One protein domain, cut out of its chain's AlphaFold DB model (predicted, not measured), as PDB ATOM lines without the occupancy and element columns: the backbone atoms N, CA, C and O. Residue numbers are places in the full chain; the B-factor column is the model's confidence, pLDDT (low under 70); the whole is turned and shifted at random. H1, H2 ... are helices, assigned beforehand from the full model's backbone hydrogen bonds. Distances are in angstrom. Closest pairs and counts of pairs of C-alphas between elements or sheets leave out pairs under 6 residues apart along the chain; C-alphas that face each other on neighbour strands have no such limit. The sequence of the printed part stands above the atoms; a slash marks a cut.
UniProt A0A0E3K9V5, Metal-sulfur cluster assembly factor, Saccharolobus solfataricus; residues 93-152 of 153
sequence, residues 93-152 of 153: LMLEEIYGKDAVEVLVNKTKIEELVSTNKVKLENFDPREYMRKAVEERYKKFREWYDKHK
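Overview. This is residues 93 to 152 of the 153 residues of the protein "Metal-sulfur cluster assembly factor" of Saccharolobus solfataricus (UniProt A0A0E3K9V5). Picture a loose, hollow loop: three short helices, H1, H2 and H3, follow one another along one side, and the chain then turns back into one long helix, H4, along the other. The loop closes where H1 meets part of H4, at residues 140 to 144; its middle is empty, and residues 121 to 135 stand free. The printed part has 60 residues with four named helices, H1 to H4 in chain order, and no named strand; the class is all helix. It is loose, with a radius of gyration of the C-alphas of 13.9 A, and only just flat, spanning 41 by 27 by 13 A.

Along the chain. Find C-alpha 93 at (140.868, 211.504, 159.459), where H1 begins; it covers residues 93 to 99. H2 follows as residues 101 to 109, 12.5 A long, and H3 as residues 113 to 119. Look next for C-alpha 129 at (142.376, 188.669, 173.852); from there H4 runs 32.5 A through residues 129 to 151 to C-alpha 151 at (125.937, 211.205, 157.118).

Arrangement. Start at H1, which touches H4, with the C-alphas of Ile 98 and Arg 140 closest at 6.5 A. They run opposite ways at a steep tilt of 37 degrees, only just past shallow. H1 and H2 touch only at the corner by their tight link, about perpendicular at 76 degrees; their closest C-alphas, Glu 96 and Val 104, are 6.0 A apart. H3 touches no helix, and H2 and H4 are apart. In all four helices every O i to N i+4 pair is within hydrogen-bond range.

Size, cuts and confidence. The C-alphas of Glu 125 and Lys 152, the two farthest apart, are 42.8 A apart. The printed part has no cut and no long link. Read the B-factor column at residues 109 to 126 and 152, where pLDDT is under 70.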
ATOM      1  N   LEU A  93     141.895 211.116 158.485       90.81
ATOM      2  CA  LEU A  93     140.868 211.504 159.459       90.81
ATOM      3  C   LEU A  93     139.798 210.414 159.626       90.81
ATOM      4  O   LEU A  93     139.409 210.105 160.748       90.81
ATOM      5  N   MET A  94     139.357 209.788 158.529       89.25
ATOM      6  CA  MET A  94     138.419 208.661 158.595       89.25
ATOM      7  C   MET A  94     139.027 207.441 159.306       89.25
ATOM      8  O   MET A  94     138.352 206.807 160.113       89.25
ATOM      9  N   LEU A  95     140.300 207.120 159.058       90.19
ATOM     10  CA  LEU A  95     140.995 206.035 159.760       90.19
ATOM     11  C   LEU A  95     141.131 206.325 161.260       90.19
ATOM     12  O   LEU A  95     140.926 205.423 162.072       90.19
ATOM     13  N   GLU A  96     141.431 207.568 161.637       89.19
ATOM     14  CA  GLU A  96     141.496 208.000 163.037       89.19
ATOM     15  C   GLU A  96     140.127 207.908 163.723       89.19
ATOM     16  O   GLU A  96     140.057 207.516 164.887       89.19
ATOM     17  N   GLU A  97     139.039 208.195 163.008       85.06
ATOM     18  CA  GLU A  97     137.675 208.052 163.526       85.06
ATOM     19  C   GLU A  97     137.293 206.574 163.738       85.06
ATOM     20  O   GLU A  97     136.745 206.207 164.780       85.06
ATOM     21  N   ILE A  98     137.624 205.702 162.776       82.75
ATOM     22  CA  ILE A  98     137.279 204.271 162.817       82.75
ATOM     23  C   ILE A  98     138.132 203.517 163.847       82.75
ATOM     24  O   ILE A  98     137.614 202.695 164.610       82.75
ATOM     25  N   TYR A  99     139.444 203.764 163.865       83.06
ATOM     26  CA  TYR A  99     140.408 202.961 164.623       83.06
ATOM     27  C   TYR A  99     140.987 203.669 165.852       83.06
ATOM     28  O   TYR A  99     141.512 202.987 166.734       83.06
ATOM     29  N   GLY A 100     140.843 204.991 165.955       82.19
ATOM     30  CA  GLY A 100     141.454 205.823 166.993       82.19
ATOM     31  C   GLY A 100     142.805 206.405 166.565       82.19
ATOM     32  O   GLY A 100     143.583 205.753 165.866       82.19
ATOM     33  N   LYS A 101     143.101 207.629 167.024       80.62
ATOM     34  CA  LYS A 101     144.346 208.355 166.703       80.62
ATOM     35  C   LYS A 101     145.602 207.578 167.078       80.62
ATOM     36  O   LYS A 101     146.477 207.416 166.234       80.62
ATOM     37  N   ASP A 102     145.631 207.017 168.284       77.62
ATOM     38  CA  ASP A 102     146.777 206.251 168.782       77.62
ATOM     39  C   ASP A 102     147.079 205.043 167.878       77.62
ATOM     40  O   ASP A 102     148.229 204.771 167.550       77.62
ATOM     41  N   ALA A 103     146.043 204.341 167.399       76.81
ATOM     42  CA  ALA A 103     146.211 203.194 166.507       76.81
ATOM     43  C   ALA A 103     146.758 203.602 165.128       76.81
ATOM     44  O   ALA A 103     147.580 202.892 164.551       76.81
ATOM     45  N   VAL A 104     146.327 204.750 164.599       81.88
ATOM     46  CA  VAL A 104     146.834 205.280 163.325       81.88
ATOM     47  C   VAL A 104     148.273 205.776 163.466       81.88
ATOM     48  O   VAL A 104     149.089 205.533 162.579       81.88
ATOM     49  N   GLU A 105     148.623 206.418 164.578       78.06
ATOM     50  CA  GLU A 105     149.986 206.887 164.849       78.06
ATOM     51  C   GLU A 105     150.991 205.729 164.932       78.06
ATOM     52  O   GLU A 105     152.095 205.811 164.388       78.06
ATOM     53  N   VAL A 106     150.572 204.595 165.493       77.56
ATOM     54  CA  VAL A 106     151.349 203.348 165.476       77.56
ATOM     55  C   VAL A 106     151.629 202.860 164.049       77.56
ATOM     56  O   VAL A 106     152.760 202.471 163.742       77.56
ATOM     57  N   LEU A 107     150.634 202.913 163.154       75.94
ATOM     58  CA  LEU A 107     150.809 202.533 161.746       75.94
ATOM     59  C   LEU A 107     151.786 203.462 161.009       75.94
ATOM     60  O   LEU A 107     152.502 203.009 160.116       75.94
ATOM     61  N   VAL A 108     151.838 204.746 161.382       75.31
ATOM     62  CA  VAL A 108     152.776 205.727 160.803       75.31
ATOM     63  C   VAL A 108     154.211 205.409 161.207       75.31
ATOM     64  O   VAL A 108     155.107 205.420 160.364       75.31
ATOM     65  N   ASN A 109     154.426 205.096 162.481       69.56
ATOM     66  CA  ASN A 109     155.765 204.954 163.045       69.56
ATOM     67  C   ASN A 109     156.379 203.559 162.841       69.56
ATOM     68  O   ASN A 109     157.524 203.348 163.236       69.56
ATOM     69  N   LYS A 110     155.643 202.604 162.236       64.25
ATOM     70  CA  LYS A 110     156.024 201.176 162.152       64.25
ATOM     71  C   LYS A 110     156.568 200.663 163.495       64.25
ATOM     72  O   LYS A 110     157.540 199.906 163.536       64.25
ATOM     73  N   THR A 111     155.966 201.135 164.586       63.69
ATOM     74  CA  THR A 111     156.431 200.902 165.952       63.69
ATOM     75  C   THR A 111     156.506 199.404 166.198       63.69
ATOM     76  O   THR A 111     155.561 198.668 165.891       63.69
ATOM     77  N   LYS A 112     157.644 198.934 166.710       65.12
ATOM     78  CA  LYS A 112     157.838 197.502 166.940       65.12
ATOM     79  C   LYS A 112     156.890 197.008 168.032       65.12
ATOM     80  O   LYS A 112     156.486 197.766 168.913       65.12
ATOM     81  N   ILE A 113     156.552 195.721 167.994       65.44
ATOM     82  CA  ILE A 113     155.624 195.109 168.957       65.44
ATOM     83  C   ILE A 113     156.101 195.354 170.400       65.44
ATOM     84  O   ILE A 113     155.287 195.639 171.275       65.44
ATOM     85  N   GLU A 114     157.413 195.336 170.643       65.38
ATOM     86  CA  GLU A 114     158.017 195.575 171.959       65.38
ATOM     87  C   GLU A 114     157.780 197.004 172.486       65.38
ATOM     88  O   GLU A 114     157.541 197.216 173.678       65.38
ATOM     89  N   GLU A 115     157.789 197.995 171.597       64.88
ATOM     90  CA  GLU A 115     157.469 199.388 171.928       64.88
ATOM     91  C   GLU A 115     155.960 199.560 172.185       64.88
ATOM     92  O   GLU A 115     155.561 200.279 173.098       64.88
ATOM     93  N   LEU A 116     155.091 198.838 171.470       63.16
ATOM     94  CA  LEU A 116     153.640 198.879 171.713       63.16
ATOM     95  C   LEU A 116     153.240 198.285 173.063       63.16
ATOM     96  O   LEU A 116     152.390 198.849 173.755       63.16
ATOM     97  N   VAL A 117     153.861 197.170 173.448       63.94
ATOM     98  CA  VAL A 117     153.607 196.485 174.725       63.94
ATOM     99  C   VAL A 117     154.078 197.322 175.920       63.94
ATOM    100  O   VAL A 117     153.503 197.221 176.999       63.94
ATOM    101  N   SER A 118     155.097 198.164 175.735       61.91
ATOM    102  CA  SER A 118     155.609 199.055 176.784       61.91
ATOM    103  C   SER A 118     154.860 200.391 176.871       61.91
ATOM    104  O   SER A 118     154.723 200.935 177.969       61.91
ATOM    105  N   THR A 119     154.360 200.911 175.744       54.34
ATOM    106  CA  THR A 119     153.703 202.231 175.668       54.34
ATOM    107  C   THR A 119     152.214 202.161 175.998       54.34
ATOM    108  O   THR A 119     151.692 203.020 176.713       54.34
ATOM    109  N   ASN A 120     151.518 201.110 175.552       53.75
ATOM    110  CA  ASN A 120     150.207 200.816 176.108       53.75
ATOM    111  C   ASN A 120     150.416 200.227 177.499       53.75
ATOM    112  O   ASN A 120     151.127 199.243 177.665       53.75
ATOM    113  N   LYS A 121     149.735 200.774 178.507       50.59
ATOM    114  CA  LYS A 121     149.614 200.174 179.843       50.59
ATOM    115  C   LYS A 121     148.825 198.850 179.803       50.59
ATOM    116  O   LYS A 121     147.923 198.653 180.618       50.59
ATOM    117  N   VAL A 122     149.106 197.939 178.871       52.09
ATOM    118  CA  VAL A 122     148.620 196.566 178.955       52.09
ATOM    119  C   VAL A 122     149.455 195.909 180.035       52.09
ATOM    120  O   VAL A 122     150.533 195.372 179.794       52.09
ATOM    121  N   LYS A 123     148.960 195.972 181.270       54.84
ATOM    122  CA  LYS A 123     149.371 194.989 182.262       54.84
ATOM    123  C   LYS A 123     148.966 193.638 181.677       54.84
ATOM    124  O   LYS A 123     147.785 193.324 181.616       54.84
ATOM    125  N   LEU A 124     149.947 192.892 181.172       56.03
ATOM    126  CA  LEU A 124     149.754 191.550 180.611       56.03
ATOM    127  C   LEU A 124     149.141 190.587 181.641       56.03
ATOM    128  O   LEU A 124     148.575 189.559 181.278       56.03
ATOM    129  N   GLU A 125     149.209 190.947 182.924       56.00
ATOM    130  CA  GLU A 125     148.450 190.323 183.998       56.00
ATOM    131  C   GLU A 125     146.938 190.444 183.728       56.00
ATOM    132  O   GLU A 125     146.337 191.503 183.906       56.00
ATOM    133  N   ASN A 126     146.322 189.323 183.338       63.75
ATOM    134  CA  ASN A 126     144.885 189.153 183.065       63.75
ATOM    135  C   ASN A 126     144.362 189.731 181.732       63.75
ATOM    136  O   ASN A 126     143.166 190.006 181.615       63.75
ATOM    137  N   PHE A 127     145.209 189.889 180.708       74.44
ATOM    138  CA  PHE A 127     144.737 190.226 179.358       74.44
ATOM    139  C   PHE A 127     144.045 189.024 178.690       74.44
ATOM    140  O   PHE A 127     144.701 188.050 178.323       74.44
ATOM    141  N   ASP A 128     142.725 189.105 178.498       82.31
ATOM    142  CA  ASP A 128     141.971 188.161 177.666       82.31
ATOM    143  C   ASP A 128     141.789 188.737 176.246       82.31
ATOM    144  O   ASP A 128     141.015 189.684 176.058       82.31
ATOM    145  N   PRO A 129     142.458 188.170 175.221       78.38
ATOM    146  CA  PRO A 129     142.376 188.669 173.852       78.38
ATOM    147  C   PRO A 129     140.976 188.528 173.246       78.38
ATOM    148  O   PRO A 129     140.602 189.338 172.396       78.38
ATOM    149  N   ARG A 130     140.180 187.532 173.658       79.19
ATOM    150  CA  ARG A 130     138.824 187.334 173.122       79.19
ATOM    151  C   ARG A 130     137.884 188.406 173.644       79.19
ATOM    152  O   ARG A 130     137.169 189.022 172.859       79.19
ATOM    153  N   GLU A 131     137.921 188.650 174.950       84.06
ATOM    154  CA  GLU A 131     137.100 189.681 175.583       84.06
ATOM    155  C   GLU A 131     137.505 191.089 175.125       84.06
ATOM    156  O   GLU A 131     136.638 191.924 174.857       84.06
ATOM    157  N   TYR A 132     138.809 191.340 174.963       79.81
ATOM    158  CA  TYR A 132     139.313 192.578 174.368       79.81
ATOM    159  C   TYR A 132     138.771 192.785 172.948       79.81
ATOM    160  O   TYR A 132     138.175 193.825 172.663       79.81
ATOM    161  N   MET A 133     138.923 191.788 172.068       77.38
ATOM    162  CA  MET A 133     138.458 191.894 170.682       77.38
ATOM    163  C   MET A 133     136.940 192.059 170.594       77.38
ATOM    164  O   MET A 133     136.473 192.868 169.795       77.38
ATOM    165  N   ARG A 134     136.170 191.357 171.434       78.69
ATOM    166  CA  ARG A 134     134.709 191.500 171.505       78.69
ATOM    167  C   ARG A 134     134.310 192.947 171.800       78.69
ATOM    168  O   ARG A 134     133.558 193.537 171.027       78.69
ATOM    169  N   LYS A 135     134.865 193.535 172.865       82.31
ATOM    170  CA  LYS A 135     134.603 194.932 173.247       82.31
ATOM    171  C   LYS A 135     135.029 195.914 172.159       82.31
ATOM    172  O   LYS A 135     134.253 196.792 171.798       82.31
ATOM    173  N   ALA A 136     136.223 195.732 171.596       76.06
ATOM    174  CA  ALA A 136     136.739 196.606 170.547       76.06
ATOM    175  C   ALA A 136     135.854 196.590 169.289       76.06
ATOM    176  O   ALA A 136     135.579 197.644 168.714       76.06
ATOM    177  N   VAL A 137     135.388 195.413 168.857       75.56
ATOM    178  CA  VAL A 137     134.482 195.282 167.705       75.56
ATOM    179  C   VAL A 137     133.125 195.918 168.002       75.56
ATOM    180  O   VAL A 137     132.633 196.688 167.178       75.56
ATOM    181  N   GLU A 138     132.537 195.651 169.172       84.25
ATOM    182  CA  GLU A 138     131.258 196.244 169.588       84.25
ATOM    183  C   GLU A 138     131.321 197.780 169.613       84.25
ATOM    184  O   GLU A 138     130.443 198.447 169.054       84.25
ATOM    185  N   GLU A 139     132.379 198.352 170.193       81.12
ATOM    186  CA  GLU A 139     132.593 199.802 170.249       81.12
ATOM    187  C   GLU A 139     132.820 200.416 168.865       81.12
ATOM    188  O   GLU A 139     132.188 201.423 168.533       81.12
ATOM    189  N   ARG A 140     133.681 199.814 168.032       76.12
ATOM    190  CA  ARG A 140     133.934 200.296 166.661       76.12
ATOM    191  C   ARG A 140     132.665 200.271 165.821       76.12
ATOM    192  O   ARG A 140     132.359 201.250 165.145       76.12
ATOM    193  N   TYR A 141     131.897 199.187 165.891       76.50
ATOM    194  CA  TYR A 141     130.663 199.050 165.122       76.50
ATOM    195  C   TYR A 141     129.569 200.011 165.606       76.50
ATOM    196  O   TYR A 141     128.768 200.496 164.805       76.50
ATOM    197  N   LYS A 142     129.537 200.334 166.906       83.88
ATOM    198  CA  LYS A 142     128.678 201.398 167.444       83.88
ATOM    199  C   LYS A 142     129.052 202.764 166.859       83.88
ATOM    200  O   LYS A 142     128.183 203.411 166.281       83.88
ATOM    201  N   LYS A 143     130.328 203.161 166.941       77.62
ATOM    202  CA  LYS A 143     130.817 204.438 166.386       77.62
ATOM    203  C   LYS A 143     130.552 204.553 164.885       77.62
ATOM    204  O   LYS A 143     130.048 205.571 164.423       77.62
ATOM    205  N   PHE A 144     130.844 203.492 164.130       75.81
ATOM    206  CA  PHE A 144     130.598 203.458 162.690       75.81
ATOM    207  C   PHE A 144     129.113 203.652 162.356       75.81
ATOM    208  O   PHE A 144     128.798 204.452 161.482       75.81
ATOM    209  N   ARG A 145     128.198 202.975 163.067       78.88
ATOM    210  CA  ARG A 145     126.750 203.160 162.867       78.88
ATOM    211  C   ARG A 145     126.301 204.591 163.153       78.88
ATOM    212  O   ARG A 145     125.618 205.178 162.324       78.88
ATOM    213  N   GLU A 146     126.742 205.175 164.265       85.31
ATOM    214  CA  GLU A 146     126.435 206.573 164.607       85.31
ATOM    215  C   GLU A 146     126.928 207.546 163.521       85.31
ATOM    216  O   GLU A 146     126.214 208.477 163.137       85.31
ATOM    217  N   TRP A 147     128.131 207.319 162.984       80.31
ATOM    218  CA  TRP A 147     128.667 208.096 161.869       80.31
ATOM    219  C   TRP A 147     127.852 207.904 160.584       80.31
ATOM    220  O   TRP A 147     127.512 208.892 159.931       80.31
ATOM    221  N   TYR A 148     127.519 206.662 160.234       75.62
ATOM    222  CA  TYR A 148     126.767 206.314 159.029       75.62
ATOM    223  C   TYR A 148     125.383 206.978 159.029       75.62
ATOM    224  O   TYR A 148     125.035 207.693 158.086       75.62
ATOM    225  N   ASP A 149     124.649 206.854 160.136       81.00
ATOM    226  CA  ASP A 149     123.321 207.452 160.314       81.00
ATOM    227  C   ASP A 149     123.370 208.986 160.228       81.00
ATOM    228  O   ASP A 149     122.498 209.621 159.626       81.00
ATOM    229  N   LYS A 150     124.422 209.599 160.788       81.50
ATOM    230  CA  LYS A 150     124.637 211.052 160.738       81.50
ATOM    231  C   LYS A 150     124.875 211.564 159.315       81.50
ATOM    232  O   LYS A 150     124.443 212.673 158.999       81.50
ATOM    233  N   HIS A 151     125.554 210.789 158.471       78.50
ATOM    234  CA  HIS A 151     125.937 211.205 157.118       78.50
ATOM    235  C   HIS A 151     124.995 210.689 156.019       78.50
ATOM    236  O   HIS A 151     125.161 211.089 154.868       78.50
ATOM    237  N   LYS A 152     123.971 209.894 156.376       61.06
ATOM    238  CA  LYS A 152     122.899 209.404 155.486       61.06
ATOM    239  C   LYS A 152     123.416 208.786 154.184       61.06
ATOM    240  O   LYS A 152     122.932 209.118 153.099       61.06
TER     241      LYS A 152